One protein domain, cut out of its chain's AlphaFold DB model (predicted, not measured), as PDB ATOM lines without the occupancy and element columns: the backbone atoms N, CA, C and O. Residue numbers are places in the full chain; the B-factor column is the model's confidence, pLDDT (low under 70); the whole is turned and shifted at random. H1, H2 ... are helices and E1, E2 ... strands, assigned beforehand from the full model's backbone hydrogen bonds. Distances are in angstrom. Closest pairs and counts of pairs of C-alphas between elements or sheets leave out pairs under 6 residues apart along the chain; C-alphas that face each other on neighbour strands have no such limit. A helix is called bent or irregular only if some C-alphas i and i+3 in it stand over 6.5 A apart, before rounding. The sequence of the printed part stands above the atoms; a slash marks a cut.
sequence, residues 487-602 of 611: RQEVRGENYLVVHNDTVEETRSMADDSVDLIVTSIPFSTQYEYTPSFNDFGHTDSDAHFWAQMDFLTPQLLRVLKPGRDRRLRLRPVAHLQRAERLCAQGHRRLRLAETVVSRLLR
ATOM      1  N   ARG A 487     189.923 253.722 189.271       89.31
ATOM      2  CA  ARG A 487     188.902 254.341 190.116       89.31
ATOM      3  C   ARG A 487     188.942 255.861 189.978       89.31
ATOM      4  O   ARG A 487     189.960 256.488 190.258       89.31
ATOM      5  N   GLN A 488     187.815 256.449 189.599       92.94
ATOM      6  CA  GLN A 488     187.603 257.895 189.612       92.94
ATOM      7  C   GLN A 488     186.463 258.212 190.573       92.94
ATOM      8  O   GLN A 488     185.447 257.517 190.571       92.94
ATOM      9  N   GLU A 489     186.613 259.253 191.388       94.50
ATOM     10  CA  GLU A 489     185.552 259.706 192.284       94.50
ATOM     11  C   GLU A 489     185.324 261.213 192.190       94.50
ATOM     12  O   GLU A 489     186.256 261.992 191.997       94.50
ATOM     13  N   VAL A 490     184.067 261.611 192.362       96.00
ATOM     14  CA  VAL A 490     183.653 263.006 192.515       96.00
ATOM     15  C   VAL A 490     182.793 263.103 193.769       96.00
ATOM     16  O   VAL A 490     181.781 262.406 193.891       96.00
ATOM     17  N   ARG A 491     183.194 263.973 194.700       96.81
ATOM     18  CA  ARG A 491     182.496 264.228 195.966       96.81
ATOM     19  C   ARG A 491     181.857 265.609 195.949       96.81
ATOM     20  O   ARG A 491     182.526 266.593 195.645       96.81
ATOM     21  N   GLY A 492     180.577 265.665 196.293       94.50
ATOM     22  CA  GLY A 492     179.865 266.888 196.647       94.50
ATOM     23  C   GLY A 492     179.371 266.825 198.092       94.50
ATOM     24  O   GLY A 492     179.640 265.864 198.807       94.50
ATOM     25  N   GLU A 493     178.611 267.833 198.515       93.62
ATOM     26  CA  GLU A 493     178.075 267.924 199.883       93.62
ATOM     27  C   GLU A 493     177.123 266.764 200.229       93.62
ATOM     28  O   GLU A 493     177.182 266.212 201.322       93.62
ATOM     29  N   ASN A 494     176.289 266.353 199.266       94.56
ATOM     30  CA  ASN A 494     175.242 265.340 199.455       94.56
ATOM     31  C   ASN A 494     175.382 264.131 198.517       94.56
ATOM     32  O   ASN A 494     174.444 263.347 198.371       94.56
ATOM     33  N   TYR A 495     176.517 263.990 197.826       93.19
ATOM     34  CA  TYR A 495     176.713 262.893 196.884       93.19
ATOM     35  C   TYR A 495     178.172 262.460 196.760       93.19
ATOM     36  O   TYR A 495     179.107 263.251 196.876       93.19
ATOM     37  N   LEU A 496     178.339 261.184 196.429       93.31
ATOM     38  CA  LEU A 496     179.578 260.592 195.955       93.31
ATOM     39  C   LEU A 496     179.246 259.833 194.671       93.31
ATOM     40  O   LEU A 496     178.377 258.961 194.673       93.31
ATOM     41  N   VAL A 497     179.929 260.168 193.581       94.88
ATOM     42  CA  VAL A 497     179.861 259.417 192.324       94.88
ATOM     43  C   VAL A 497     181.195 258.723 192.130       94.88
ATOM     44  O   VAL A 497     182.237 259.377 192.167       94.88
ATOM     45  N   VAL A 498     181.161 257.408 191.925       93.44
ATOM     46  CA  VAL A 498     182.360 256.596 191.713       93.44
ATOM     47  C   VAL A 498     182.252 255.844 190.396       93.44
ATOM     48  O   VAL A 498     181.248 255.188 190.129       93.44
ATOM     49  N   HIS A 499     183.306 255.919 189.589       91.06
ATOM     50  CA  HIS A 499     183.521 255.063 188.432       91.06
ATOM     51  C   HIS A 499     184.611 254.046 188.783       91.06
ATOM     52  O   HIS A 499     185.793 254.383 188.830       91.06
ATOM     53  N   ASN A 500     184.191 252.820 189.097       90.44
ATOM     54  CA  ASN A 500     185.053 251.702 189.477       90.44
ATOM     55  C   ASN A 500     184.350 250.367 189.170       90.44
ATOM     56  O   ASN A 500     183.170 250.347 188.815       90.44
ATOM     57  N   ASP A 501     185.054 249.251 189.344       90.62
ATOM     58  CA  ASP A 501     184.429 247.935 189.438       90.62
ATOM     59  C   ASP A 501     183.505 247.868 190.663       90.62
ATOM     60  O   ASP A 501     183.938 248.072 191.797       90.62
ATOM     61  N   THR A 502     182.231 247.545 190.439       91.31
ATOM     62  CA  THR A 502     181.218 247.441 191.494       91.31
ATOM     63  C   THR A 502     181.577 246.421 192.579       91.31
ATOM     64  O   THR A 502     181.259 246.650 193.745       91.31
ATOM     65  N   VAL A 503     182.213 245.296 192.242       92.25
ATOM     66  CA  VAL A 503     182.636 244.283 193.223       92.25
ATOM     67  C   VAL A 503     183.699 244.859 194.145       92.25
ATOM     68  O   VAL A 503     183.537 244.798 195.363       92.25
ATOM     69  N   GLU A 504     184.745 245.453 193.577       91.69
ATOM     70  CA  GLU A 504     185.849 246.040 194.342       91.69
ATOM     71  C   GLU A 504     185.406 247.278 195.132       91.69
ATOM     72  O   GLU A 504     185.736 247.412 196.310       91.69
ATOM     73  N   GLU A 505     184.570 248.140 194.543       94.06
ATOM     74  CA  GLU A 505     184.026 249.298 195.253       94.06
ATOM     75  C   GLU A 505     183.191 248.853 196.455       94.06
ATOM     76  O   GLU A 505     183.434 249.309 197.570       94.06
ATOM     77  N   THR A 506     182.269 247.900 196.267       92.94
ATOM     78  CA  THR A 506     181.414 247.413 197.361       92.94
ATOM     79  C   THR A 506     182.241 246.715 198.445       92.94
ATOM     80  O   THR A 506     181.931 246.854 199.626       92.94
ATOM     81  N   ARG A 507     183.322 246.005 198.085       92.94
ATOM     82  CA  ARG A 507     184.265 245.409 199.052       92.94
ATOM     83  C   ARG A 507     184.912 246.453 199.957       92.94
ATOM     84  O   ARG A 507     185.097 246.176 201.137       92.94
ATOM     85  N   SER A 508     185.214 247.638 199.430       92.19
ATOM     86  CA  SER A 508     185.841 248.722 200.198       92.19
ATOM     87  C   SER A 508     184.884 249.467 201.141       92.19
ATOM     88  O   SER A 508     185.333 250.154 202.057       92.19
ATOM     89  N   MET A 509     183.567 249.340 200.940       95.00
ATOM     90  CA  MET A 509     182.562 250.001 201.780       95.00
ATOM     91  C   MET A 509     182.475 249.346 203.162       95.00
ATOM     92  O   MET A 509     182.654 248.136 203.295       95.00
ATOM     93  N   ALA A 510     182.142 250.136 204.185       95.06
ATOM     94  CA  ALA A 510     181.936 249.637 205.544       95.06
ATOM     95  C   ALA A 510     180.674 248.760 205.660       95.06
ATOM     96  O   ALA A 510     179.706 248.937 204.913       95.06
ATOM     97  N   ASP A 511     180.686 247.835 206.618       96.06
ATOM     98  CA  ASP A 511     179.519 247.032 207.000       96.06
ATOM     99  C   ASP A 511     178.373 247.949 207.450       96.06
ATOM    100  O   ASP A 511     178.618 249.016 208.017       96.06
ATOM    101  N   ASP A 512     177.127 247.546 207.183       96.00
ATOM    102  CA  ASP A 512     175.920 248.252 207.639       96.00
ATOM    103  C   ASP A 512     175.940 249.775 207.357       96.00
ATOM    104  O   ASP A 512     175.473 250.599 208.150       96.00
ATOM    105  N   SER A 513     176.494 250.179 206.213       94.62
ATOM    106  CA  SER A 513     176.688 251.589 205.851       94.62
ATOM    107  C   SER A 513     175.609 252.142 204.919       94.62
ATOM    108  O   SER A 513     175.438 253.358 204.835       94.62
ATOM    109  N   VAL A 514     174.837 251.276 204.259       94.44
ATOM    110  CA  VAL A 514     173.859 251.647 203.228       94.44
ATOM    111  C   VAL A 514     172.430 251.408 203.716       94.44
ATOM    112  O   VAL A 514     172.073 250.307 204.131       94.44
ATOM    113  N   ASP A 515     171.585 252.440 203.632       94.06
ATOM    114  CA  ASP A 515     170.166 252.374 204.016       94.06
ATOM    115  C   ASP A 515     169.234 251.870 202.900       94.06
ATOM    116  O   ASP A 515     168.128 251.414 203.184       94.06
ATOM    117  N   LEU A 516     169.642 251.984 201.633       93.81
ATOM    118  CA  LEU A 516     168.871 251.537 200.472       93.81
ATOM    119  C   LEU A 516     169.814 251.228 199.310       93.81
ATOM    120  O   LEU A 516     170.575 252.089 198.875       93.81
ATOM    121  N   ILE A 517     169.697 250.029 198.743       92.62
ATOM    122  CA  ILE A 517     170.386 249.675 197.495       92.62
ATOM    123  C   ILE A 517     169.382 249.742 196.348       92.62
ATOM    124  O   ILE A 517     168.381 249.026 196.360       92.62
ATOM    125  N   VAL A 518     169.672 250.549 195.325       91.88
ATOM    126  CA  VAL A 518     168.921 250.576 194.061       91.88
ATOM    127  C   VAL A 518     169.858 250.153 192.940       91.88
ATOM    128  O   VAL A 518     170.839 250.831 192.659       91.88
ATOM    129  N   THR A 519     169.578 249.017 192.305       86.06
ATOM    130  CA  THR A 519     170.470 248.449 191.284       86.06
ATOM    131  C   THR A 519     169.698 247.873 190.099       86.06
ATOM    132  O   THR A 519     168.522 247.527 190.216       86.06
ATOM    133  N   SER A 520     170.362 247.782 188.949       84.38
ATOM    134  CA  SER A 520     169.862 247.169 187.718       84.38
ATOM    135  C   SER A 520     170.904 246.171 187.226       84.38
ATOM    136  O   SER A 520     171.847 246.539 186.532       84.38
ATOM    137  N   ILE A 521     170.743 244.908 187.610       82.38
ATOM    138  CA  ILE A 521     171.663 243.836 187.222       82.38
ATOM    139  C   ILE A 521     171.365 243.416 185.768       82.38
ATOM    140  O   ILE A 521     170.187 243.255 185.434       82.38
ATOM    141  N   PRO A 522     172.382 243.239 184.896       76.81
ATOM    142  CA  PRO A 522     172.182 242.753 183.530       76.81
ATOM    143  C   PRO A 522     171.485 241.390 183.488       76.81
ATOM    144  O   PRO A 522     171.633 240.559 184.385       76.81
ATOM    145  N   PHE A 523     170.741 241.137 182.409       73.75
ATOM    146  CA  PHE A 523     170.147 239.821 182.168       73.75
ATOM    147  C   PHE A 523     171.190 238.861 181.592       73.75
ATOM    148  O   PHE A 523     171.191 238.630 180.388       73.75
ATOM    149  N   SER A 524     172.039 238.280 182.447       76.88
ATOM    150  CA  SER A 524     173.012 237.242 182.068       76.88
ATOM    151  C   SER A 524     173.726 237.570 180.741       76.88
ATOM    152  O   SER A 524     174.157 238.702 180.536       76.88
ATOM    153  N   THR A 525     173.765 236.626 179.804       62.53
ATOM    154  CA  THR A 525     174.392 236.730 178.480       62.53
ATOM    155  C   THR A 525     173.671 237.656 177.487       62.53
ATOM    156  O   THR A 525     174.054 237.722 176.322       62.53
ATOM    157  N   GLN A 526     172.594 238.343 177.890       60.50
ATOM    158  CA  GLN A 526     171.761 239.132 176.971       60.50
ATOM    159  C   GLN A 526     172.204 240.590 176.830       60.50
ATOM    160  O   GLN A 526     171.868 241.214 175.823       60.50
ATOM    161  N   TYR A 527     172.898 241.151 177.826       64.62
ATOM    162  CA  TYR A 527     173.311 242.558 177.820       64.62
ATOM    163  C   TYR A 527     174.690 242.731 178.447       64.62
ATOM    164  O   TYR A 527     174.875 242.392 179.611       64.62
ATOM    165  N   GLU A 528     175.600 243.343 177.694       63.66
ATOM    166  CA  GLU A 528     176.905 243.839 178.144       63.66
ATOM    167  C   GLU A 528     176.852 245.375 178.114       63.66
ATOM    168  O   GLU A 528     176.414 245.960 177.116       63.66
ATOM    169  N   TYR A 529     177.207 246.040 179.218       69.75
ATOM    170  CA  TYR A 529     177.089 247.499 179.357       69.75
ATOM    171  C   TYR A 529     178.418 248.224 179.138       69.75
ATOM    172  O   TYR A 529     178.427 249.365 178.673       69.75
ATOM    173  N   THR A 530     179.532 247.579 179.472       62.69
ATOM    174  CA  THR A 530     180.891 248.078 179.275       62.69
ATOM    175  C   THR A 530     181.790 246.970 178.725       62.69
ATOM    176  O   THR A 530     181.600 245.807 179.067       62.69
ATOM    177  N   PRO A 531     182.798 247.296 177.893       56.31
ATOM    178  CA  PRO A 531     183.721 246.308 177.332       56.31
ATOM    179  C   PRO A 531     184.719 245.709 178.324       56.31
ATOM    180  O   PRO A 531     185.589 244.942 177.913       56.31
ATOM    181  N   SER A 532     184.640 246.078 179.598       72.00
ATOM    182  CA  SER A 532     185.507 245.545 180.639       72.00
ATOM    183  C   SER A 532     185.142 244.097 180.974       72.00
ATOM    184  O   SER A 532     183.966 243.766 181.107       72.00
ATOM    185  N   PHE A 533     186.140 243.244 181.225       75.25
ATOM    186  CA  PHE A 533     185.923 241.897 181.782       75.25
ATOM    187  C   PHE A 533     185.159 241.922 183.113       75.25
ATOM    188  O   PHE A 533     184.528 240.935 183.499       75.25
ATOM    189  N   ASN A 534     185.202 243.061 183.799       83.75
ATOM    190  CA  ASN A 534     184.517 243.343 185.049       83.75
ATOM    191  C   ASN A 534     182.989 243.430 184.852       83.75
ATOM    192  O   ASN A 534     182.234 243.240 185.806       83.75
ATOM    193  N   ASP A 535     182.511 243.650 183.618       82.94
ATOM    194  CA  ASP A 535     181.089 243.616 183.283       82.94
ATOM    195  C   ASP A 535     180.496 242.228 183.571       82.94
ATOM    196  O   ASP A 535     181.104 241.181 183.321       82.94
ATOM    197  N   PHE A 536     179.292 242.216 184.132       84.88
ATOM    198  CA  PHE A 536     178.582 240.988 184.481       84.88
ATOM    199  C   PHE A 536     177.977 240.296 183.253       84.88
ATOM    200  O   PHE A 536     177.879 239.072 183.218       84.88
ATOM    201  N   GLY A 537     177.628 241.058 182.222       75.12
ATOM    202  CA  GLY A 537     177.237 240.561 180.907       75.12
ATOM    203  C   GLY A 537     178.373 239.897 180.134       75.12
ATOM    204  O   GLY A 537     178.102 239.078 179.260       75.12
ATOM    205  N   HIS A 538     179.635 240.164 180.495       74.56
ATOM    206  CA  HIS A 538     180.806 239.513 179.900       74.56
ATOM    207  C   HIS A 538     181.008 238.098 180.472       74.56
ATOM    208  O   HIS A 538     181.996 237.816 181.159       74.56
ATOM    209  N   THR A 539     180.026 237.217 180.269       74.94
ATOM    210  CA  THR A 539     180.012 235.836 180.769       74.94
ATOM    211  C   THR A 539     179.457 234.866 179.728       74.94
ATOM    212  O   THR A 539     178.612 235.208 178.908       74.94
ATOM    213  N   ASP A 540     179.947 233.626 179.753       69.06
ATOM    214  CA  ASP A 540     179.694 232.656 178.670       69.06
ATOM    215  C   ASP A 540     178.361 231.904 178.811       69.06
ATOM    216  O   ASP A 540     177.884 231.252 177.883       69.06
ATOM    217  N   SER A 541     177.782 231.905 180.011       71.31
ATOM    218  CA  SER A 541     176.549 231.186 180.334       71.31
ATOM    219  C   SER A 541     175.919 231.741 181.603       71.31
ATOM    220  O   SER A 541     176.601 232.374 182.408       71.31
ATOM    221  N   ASP A 542     174.655 231.400 181.851       76.62
ATOM    222  CA  ASP A 542     173.978 231.735 183.109       76.62
ATOM    223  C   ASP A 542     174.752 231.237 184.339       76.62
ATOM    224  O   ASP A 542     174.803 231.913 185.362       76.62
ATOM    225  N   ALA A 543     175.390 230.066 184.254       83.50
ATOM    226  CA  ALA A 543     176.206 229.548 185.348       83.50
ATOM    227  C   ALA A 543     177.453 230.415 185.587       83.50
ATOM    228  O   ALA A 543     177.775 230.715 186.735       83.50
ATOM    229  N   HIS A 544     178.116 230.851 184.510       83.31
ATOM    230  CA  HIS A 544     179.282 231.735 184.575       83.31
ATOM    231  C   HIS A 544     178.891 233.126 185.119       83.31
ATOM    232  O   HIS A 544     179.575 233.662 185.989       83.31
ATOM    233  N   PHE A 545     177.735 233.656 184.710       87.25
ATOM    234  CA  PHE A 545     177.140 234.874 185.263       87.25
ATOM    235  C   PHE A 545     176.935 234.794 186.780       87.25
ATOM    236  O   PHE A 545     177.375 235.672 187.525       87.25
ATOM    237  N   TRP A 546     176.287 233.726 187.260       88.75
ATOM    238  CA  TRP A 546     176.036 233.568 188.693       88.75
ATOM    239  C   TRP A 546     177.325 233.383 189.492       88.75
ATOM    240  O   TRP A 546     177.433 233.954 190.570       88.75
ATOM    241  N   ALA A 547     178.321 232.694 188.933       90.00
ATOM    242  CA  ALA A 547     179.635 232.587 189.558       90.00
ATOM    243  C   ALA A 547     180.300 233.961 189.761       90.00
ATOM    244  O   ALA A 547     180.963 234.171 190.773       90.00
ATOM    245  N   GLN A 548     180.082 234.927 188.858       90.88
ATOM    246  CA  GLN A 548     180.530 236.306 189.072       90.88
ATOM    247  C   GLN A 548     179.679 237.036 190.120       90.88
ATOM    248  O   GLN A 548     180.202 237.761 190.967       90.88
ATOM    249  N   MET A 549     178.355 236.846 190.086       91.44
ATOM    250  CA  MET A 549     177.424 237.404 191.079       91.44
ATOM    251  C   MET A 549     177.710 236.926 192.500       91.44
ATOM    252  O   MET A 549     177.391 237.659 193.438       91.44
ATOM    253  N   ASP A 550     178.340 235.766 192.672       92.69
ATOM    254  CA  ASP A 550     178.766 235.253 193.976       92.69
ATOM    255  C   ASP A 550     179.863 236.121 194.624       92.69
ATOM    256  O   ASP A 550     180.001 236.112 195.845       92.69
ATOM    257  N   PHE A 551     180.579 236.955 193.857       92.12
ATOM    258  CA  PHE A 551     181.514 237.943 194.414       92.12
ATOM    259  C   PHE A 551     180.828 239.238 194.862       92.12
ATOM    260  O   PHE A 551     181.280 239.867 195.819       92.12
ATOM    261  N   LEU A 552     179.732 239.633 194.203       93.06
ATOM    262  CA  LEU A 552     179.013 240.879 194.495       93.06
ATOM    263  C   LEU A 552     177.910 240.701 195.542       93.06
ATOM    264  O   LEU A 552     177.754 241.520 196.442       93.06
ATOM    265  N   THR A 553     177.114 239.640 195.423       91.62
ATOM    266  CA  THR A 553     175.894 239.443 196.222       91.62
ATOM    267  C   THR A 553     176.161 239.417 197.731       91.62
ATOM    268  O   THR A 553     175.425 240.097 198.449       91.62
ATOM    269  N   PRO A 554     177.207 238.729 198.238       92.31
ATOM    270  CA  PRO A 554     177.538 238.765 199.663       92.31
ATOM    271  C   PRO A 554     177.958 240.157 200.136       92.31
ATOM    272  O   PRO A 554     177.620 240.555 201.246       92.31
ATOM    273  N   GLN A 555     178.653 240.920 199.287       93.62
ATOM    274  CA  GLN A 555     179.107 242.272 199.614       93.62
ATOM    275  C   GLN A 555     177.930 243.245 199.686       93.62
ATOM    276  O   GLN A 555     177.840 244.020 200.629       93.62
ATOM    277  N   LEU A 556     176.968 243.132 198.764       93.12
ATOM    278  CA  LEU A 556     175.726 243.907 198.823       93.12
ATOM    279  C   LEU A 556     174.910 243.612 200.089       93.12
ATOM    280  O   LEU A 556     174.248 244.510 200.595       93.12
ATOM    281  N   LEU A 557     174.934 242.372 200.592       92.06
ATOM    282  CA  LEU A 557     174.288 242.030 201.861       92.06
ATOM    283  C   LEU A 557     175.051 242.611 203.060       92.06
ATOM    284  O   LEU A 557     174.415 243.125 203.967       92.06
ATOM    285  N   ARG A 558     176.388 242.551 203.050       94.75
ATOM    286  CA  ARG A 558     177.257 243.059 204.125       94.75
ATOM    287  C   ARG A 558     177.123 244.569 204.338       94.75
ATOM    288  O   ARG A 558     177.130 245.032 205.471       94.75
ATOM    289  N   VAL A 559     177.027 245.343 203.259       96.06
ATOM    290  CA  VAL A 559     176.955 246.813 203.349       96.06
ATOM    291  C   VAL A 559     175.546 247.322 203.669       96.06
ATOM    292  O   VAL A 559     175.390 248.478 204.054       96.06
ATOM    293  N   LEU A 560     174.509 246.496 203.487       95.19
ATOM    294  CA  LEU A 560     173.117 246.874 203.725       95.19
ATOM    295  C   LEU A 560     172.778 246.755 205.212       95.19
ATOM    296  O   LEU A 560     172.836 245.666 205.772       95.19
ATOM    297  N   LYS A 561     172.318 247.853 205.820       93.81
ATOM    298  CA  LYS A 561     171.899 247.864 207.228       93.81
ATOM    299  C   LYS A 561     170.804 246.823 207.516       93.81
ATOM    300  O   LYS A 561     169.872 246.679 206.713       93.81
ATOM    301  N   PRO A 562     170.815 246.165 208.690       91.00
ATOM    302  CA  PRO A 562     169.774 245.220 209.065       91.00
ATOM    303  C   PRO A 562     168.384 245.867 209.033       91.00
ATOM    304  O   PRO A 562     168.184 246.978 209.524       91.00
ATOM    305  N   GLY A 563     167.409 245.165 208.450       85.19
ATOM    306  CA  GLY A 563     166.028 245.648 208.331       85.19
ATOM    307  C   GLY A 563     165.786 246.668 207.212       85.19
ATOM    308  O   GLY A 563     164.703 247.246 207.158       85.19
ATOM    309  N   ARG A 564     166.765 246.905 206.330       89.00
ATOM    310  CA  ARG A 564     166.627 247.783 205.160       89.00
ATOM    311  C   ARG A 564     166.390 247.021 203.858       89.00
ATOM    312  O   ARG A 564     166.592 245.812 203.771       89.00
ATOM    313  N   ASP A 565     165.973 247.766 202.836       84.00
ATOM    314  CA  ASP A 565     165.542 247.219 201.552       84.00
ATOM    315  C   ASP A 565     166.645 247.258 200.486       84.00
ATOM    316  O   ASP A 565     167.371 248.242 200.319       84.00
ATOM    317  N   ARG A 566     166.669 246.219 199.646       83.62
ATOM    318  CA  ARG A 566     167.347 246.222 198.346       83.62
ATOM    319  C   ARG A 566     166.305 246.164 197.235       83.62
ATOM    320  O   ARG A 566     165.496 245.241 197.181       83.62
ATOM    321  N   ARG A 567     166.353 247.123 196.311       85.12
ATOM    322  CA  ARG A 567     165.447 247.225 195.161       85.12
ATOM    323  C   ARG A 567     166.193 246.917 193.867       85.12
ATOM    324  O   ARG A 567     167.184 247.566 193.533       85.12
ATOM    325  N   LEU A 568     165.691 245.932 193.125       79.25
ATOM    326  CA  LEU A 568     166.184 245.575 191.798       79.25
ATOM    327  C   LEU A 568     165.240 246.149 190.739       79.25
ATOM    328  O   LEU A 568     164.065 245.789 190.689       79.25
ATOM    329  N   ARG A 569     165.749 247.033 189.883       76.44
ATOM    330  CA  ARG A 569     164.996 247.568 188.750       76.44
ATOM    331  C   ARG A 569     165.181 246.652 187.545       76.44
ATOM    332  O   ARG A 569     166.297 246.459 187.081       76.44
ATOM    333  N   LEU A 570     164.075 246.132 187.021       65.75
ATOM    334  CA  LEU A 570     164.043 245.338 185.795       65.75
ATOM    335  C   LEU A 570     163.354 246.152 184.697       65.75
ATOM    336  O   LEU A 570     162.244 246.647 184.893       65.75
ATOM    337  N   ARG A 571     163.999 246.312 183.535       53.59
ATOM    338  CA  ARG A 571     163.341 246.867 182.343       53.59
ATOM    339  C   ARG A 571     162.626 245.719 181.613       53.59
ATOM    340  O   ARG A 571     163.272 244.702 181.364       53.59
ATOM    341  N   PRO A 572     161.332 245.837 181.260       47.03
ATOM    342  CA  PRO A 572     160.640 244.787 180.521       47.03
ATOM    343  C   PRO A 572     161.278 244.616 179.141       47.03
ATOM    344  O   PRO A 572     161.319 245.555 178.346       47.03
ATOM    345  N   VAL A 573     161.783 243.421 178.843       48.50
ATOM    346  CA  VAL A 573     162.186 243.044 177.482       48.50
ATOM    347  C   VAL A 573     160.908 242.912 176.645       48.50
ATOM    348  O   VAL A 573     159.917 242.384 177.141       48.50
ATOM    349  N   ALA A 574     160.890 243.344 175.381       43.12
ATOM    350  CA  ALA A 574     159.690 243.319 174.523       43.12
ATOM    351  C   ALA A 574     158.994 241.934 174.425       43.12
ATOM    352  O   ALA A 574     157.797 241.848 174.153       43.12
ATOM    353  N   HIS A 575     159.705 240.840 174.721       44.03
ATOM    354  CA  HIS A 575     159.130 239.496 174.843       44.03
ATOM    355  C   HIS A 575     158.257 239.279 176.097       44.03
ATOM    356  O   HIS A 575     157.306 238.499 176.033       44.03
ATOM    357  N   LEU A 576     158.510 239.985 177.204       38.22
ATOM    358  CA  LEU A 576     157.677 239.951 178.415       38.22
ATOM    359  C   LEU A 576     156.312 240.613 178.187       38.22
ATOM    360  O   LEU A 576     155.317 240.102 178.685       38.22
ATOM    361  N   GLN A 577     156.217 241.636 177.330       37.22
ATOM    362  CA  GLN A 577     154.923 242.228 176.950       37.22
ATOM    363  C   GLN A 577     154.039 241.278 176.119       37.22
ATOM    364  O   GLN A 577     152.814 241.412 176.120       37.22
ATOM    365  N   ARG A 578     154.627 240.307 175.400       37.22
ATOM    366  CA  ARG A 578     153.872 239.210 174.760       37.22
ATOM    367  C   ARG A 578     153.486 238.125 175.767       37.22
ATOM    368  O   ARG A 578     152.401 237.566 175.650       37.22
ATOM    369  N   ALA A 579     154.340 237.849 176.752       36.47
ATOM    370  CA  ALA A 579     154.066 236.877 177.807       36.47
ATOM    371  C   ALA A 579     152.977 237.355 178.784       36.47
ATOM    372  O   ALA A 579     152.129 236.555 179.156       36.47
ATOM    373  N   GLU A 580     152.914 238.646 179.122       37.22
ATOM    374  CA  GLU A 580     151.821 239.221 179.924       37.22
ATOM    375  C   GLU A 580     150.464 239.106 179.209       37.22
ATOM    376  O   GLU A 580     149.467 238.747 179.835       37.22
ATOM    377  N   ARG A 581     150.431 239.281 177.878       39.22
ATOM    378  CA  ARG A 581     149.219 239.032 177.072       39.22
ATOM    379  C   ARG A 581     148.834 237.548 176.998       39.22
ATOM    380  O   ARG A 581     147.652 237.245 176.904       39.22
ATOM    381  N   LEU A 582     149.804 236.633 177.067       36.44
ATOM    382  CA  LEU A 582     149.571 235.178 177.087       36.44
ATOM    383  C   LEU A 582     149.241 234.641 178.493       36.44
ATOM    384  O   LEU A 582     148.542 233.638 178.617       36.44
ATOM    385  N   CYS A 583     149.674 235.316 179.561       34.62
ATOM    386  CA  CYS A 583     149.279 235.006 180.938       34.62
ATOM    387  C   CYS A 583     147.812 235.363 181.207       34.62
ATOM    388  O   CYS A 583     147.147 234.624 181.930       34.62
ATOM    389  N   ALA A 584     147.271 236.389 180.540       40.66
ATOM    390  CA  ALA A 584     145.826 236.636 180.494       40.66
ATOM    391  C   ALA A 584     145.030 235.495 179.809       40.66
ATOM    392  O   ALA A 584     143.810 235.452 179.919       40.66
ATOM    393  N   GLN A 585     145.713 234.550 179.143       38.22
ATOM    394  CA  GLN A 585     145.138 233.371 178.477       38.22
ATOM    395  C   GLN A 585     145.585 232.024 179.091       38.22
ATOM    396  O   GLN A 585     145.382 230.972 178.493       38.22
ATOM    397  N   GLY A 586     146.147 232.015 180.307       37.09
ATOM    398  CA  GLY A 586     146.211 230.789 181.119       37.09
ATOM    399  C   GLY A 586     147.270 229.741 180.742       37.09
ATOM    400  O   GLY A 586     147.051 228.548 180.967       37.09
ATOM    401  N   HIS A 587     148.449 230.129 180.236       39.06
ATOM    402  CA  HIS A 587     149.547 229.175 180.010       39.06
ATOM    403  C   HIS A 587     150.845 229.471 180.781       39.06
ATOM    404  O   HIS A 587     151.438 230.545 180.706       39.06
ATOM    405  N   ARG A 588     151.302 228.448 181.526       44.06
ATOM    406  CA  ARG A 588     152.504 228.410 182.376       44.06
ATOM    407  C   ARG A 588     153.794 228.520 181.557       44.06
ATOM    408  O   ARG A 588     154.298 227.501 181.088       44.06
ATOM    409  N   ARG A 589     154.413 229.701 181.494       39.31
ATOM    410  CA  ARG A 589     155.867 229.845 181.254       39.31
ATOM    411  C   ARG A 589     156.434 231.083 181.959       39.31
ATOM    412  O   ARG A 589     156.632 232.122 181.346       39.31
ATOM    413  N   LEU A 590     156.776 230.930 183.237       36.09
ATOM    414  CA  LEU A 590     157.646 231.838 183.994       36.09
ATOM    415  C   LEU A 590     158.615 230.980 184.822       36.09
ATOM    416  O   LEU A 590     158.344 230.676 185.969       36.09
ATOM    417  N   ARG A 591     159.722 230.513 184.220       35.56
ATOM    418  CA  ARG A 591     160.828 229.856 184.960       35.56
ATOM    419  C   ARG A 591     162.095 230.717 185.059       35.56
ATOM    420  O   ARG A 591     162.902 230.497 185.956       35.56
ATOM    421  N   LEU A 592     162.271 231.723 184.195       38.25
ATOM    422  CA  LEU A 592     163.461 232.589 184.226       38.25
ATOM    423  C   LEU A 592     163.415 233.645 185.344       38.25
ATOM    424  O   LEU A 592     164.409 233.825 186.040       38.25
ATOM    425  N   ALA A 593     162.269 234.298 185.571       34.97
ATOM    426  CA  ALA A 593     162.145 235.320 186.617       34.97
ATOM    427  C   ALA A 593     162.200 234.718 188.035       34.97
ATOM    428  O   ALA A 593     162.890 235.252 188.900       34.97
ATOM    429  N   GLU A 594     161.561 233.563 188.260       31.66
ATOM    430  CA  GLU A 594     161.606 232.861 189.554       31.66
ATOM    431  C   GLU A 594     163.016 232.390 189.928       31.66
ATOM    432  O   GLU A 594     163.369 232.375 191.105       31.66
ATOM    433  N   THR A 595     163.860 232.035 188.955       39.97
ATOM    434  CA  THR A 595     165.227 231.567 189.238       39.97
ATOM    435  C   THR A 595     166.150 232.723 189.644       39.97
ATOM    436  O   THR A 595     166.927 232.579 190.588       39.97
ATOM    437  N   VAL A 596     166.017 233.889 188.997       38.78
ATOM    438  CA  VAL A 596     166.754 235.115 189.359       38.78
ATOM    439  C   VAL A 596     166.315 235.624 190.735       38.78
ATOM    440  O   VAL A 596     167.152 235.919 191.585       38.78
ATOM    441  N   VAL A 597     165.003 235.662 190.988       38.59
ATOM    442  CA  VAL A 597     164.434 236.154 192.252       38.59
ATOM    443  C   VAL A 597     164.693 235.178 193.411       38.59
ATOM    444  O   VAL A 597     165.092 235.609 194.489       38.59
ATOM    445  N   SER A 598     164.555 233.861 193.210       37.62
ATOM    446  CA  SER A 598     164.725 232.879 194.299       37.62
ATOM    447  C   SER A 598     166.173 232.657 194.742       37.62
ATOM    448  O   SER A 598     166.386 232.287 195.895       37.62
ATOM    449  N   ARG A 599     167.176 232.891 193.881       44.69
ATOM    450  CA  ARG A 599     168.596 232.837 194.285       44.69
ATOM    451  C   ARG A 599     169.073 234.124 194.956       44.69
ATOM    452  O   ARG A 599     169.833 234.035 195.911       44.69
ATOM    453  N   LEU A 600     168.584 235.290 194.529       44.03
ATOM    454  CA  LEU A 600     168.906 236.579 195.161       44.03
ATOM    455  C   LEU A 600     168.272 236.759 196.555       44.03
ATOM    456  O   LEU A 600     168.739 237.600 197.317       44.03
ATOM    457  N   LEU A 601     167.233 235.983 196.892       37.72
ATOM    458  CA  LEU A 601     166.480 236.079 198.153       37.72
ATOM    459  C   LEU A 601     166.765 234.953 199.169       37.72
ATOM    460  O   LEU A 601     166.124 234.917 200.220       37.72
ATOM    461  N   ARG A 602     167.685 234.011 198.903       34.25
ATOM    462  CA  ARG A 602     167.996 232.937 199.870       34.25
ATOM    463  C   ARG A 602     169.012 233.411 200.921       34.25
ATOM    464  O   ARG A 602     170.127 233.767 200.545       34.25
TER     465      ARG A 602
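AT A GLANCE: This is residues 487 to 602 of the 611 residues of an uncharacterized protein of Mesorhizobium sp (UniProt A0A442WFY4). The parallel strand pair E3 and E4 and the long helix H2 make a loose V, meeting where H2 runs straight into E4, with the loop of residues 520 to 541 joining its two open ends. H1 packs on H2, the small hairpin of E1 and E2 lies beyond H1 at one end of the long axis, and at the other end a low-confidence arm runs out through H3 and folds back to H4, near H2. The printed part has 116 residues with four named helices and four named strands, in the order E1, E2, H1, E3, H2, E4, H3, H4, and its class is mixed, helices and strands. It is loose, with a radius of gyration of the C-alphas of 16.6 A and spans of 52 by 34 by 26 A.

IN THESE COORDINATES: E3 is residues 514 to 519, 12.8 A long, and E4 is residues 560 to 568, 13.9 A, with a bend of 122 degrees at residue 563. H2, residues 542 to 559, measures 25.4 A from C-alpha 542 at (173.978, 231.735, 183.109) to C-alpha 559 at (176.955, 246.813, 203.349). It has a kink of 40 degrees near residue 549 and is only just irregular, with C-alphas 551 and 554 6.6 A apart. H1 is residues 502 to 508, 9.9 A. E1, residues 488 to 491, is 10.3 A long and begins at C-alpha 488 at (187.603, 257.895, 189.612); E2 is residues 496 to 499, 10.1 A. H3 is residues 574 to 583, 14.8 A, and H4 is residues 592 to 600, 12.9 A, ending at C-alpha 600 at (168.906, 236.579, 195.161).

HOW THE PARTS SIT: E3 and E4 are parallel neighbours at 15 degrees, with N 567 and O 517 within hydrogen-bond range at 2.8 A and N 561 and O 514 at 3.0 A. E3, H2 and E4 form a strand-helix-strand unit, two parallel neighbour strands with a helix between, whose crossover is right-handed. The closest C-alphas of E3 and H2 are those of Val 514 and Val 559, 5.7 A apart. H1 touches H2, which meets it with residues 551 to 559 alone; the closest C-alphas are those of Val 503 and Leu 552, 5.1 A apart. These helices run the same way at a shallow tilt of 32 degrees, only just short of steep. The hairpin of E1 and E2 is antiparallel at 170 degrees, with N 499 and O 488 at 2.8 A, and both strands are apart from H2. H4 is close to but not clearly touching H2, with the C-alphas of Thr 553 and Leu 600, their closest, 7.6 A apart. H3 touches no helix. Every O i to N i+4 pair is within hydrogen-bond range in H1 and H4, against 10 of 14 in H2 and 4 of 6 in H3.

THE WHOLE: The two C-alphas farthest apart are those of Glu 493 and Gly 586, 52.4 A. Residues 491 to 496 stand free, as do 580 to 586, of which 580 to 583 belong to H3. The printed part has no cut, and the link from E3 to H2, 22 residues, is long. The mean pLDDT of the printed part is 73.2; residues 525 to 531, 540 and 570 to 602 are under 70.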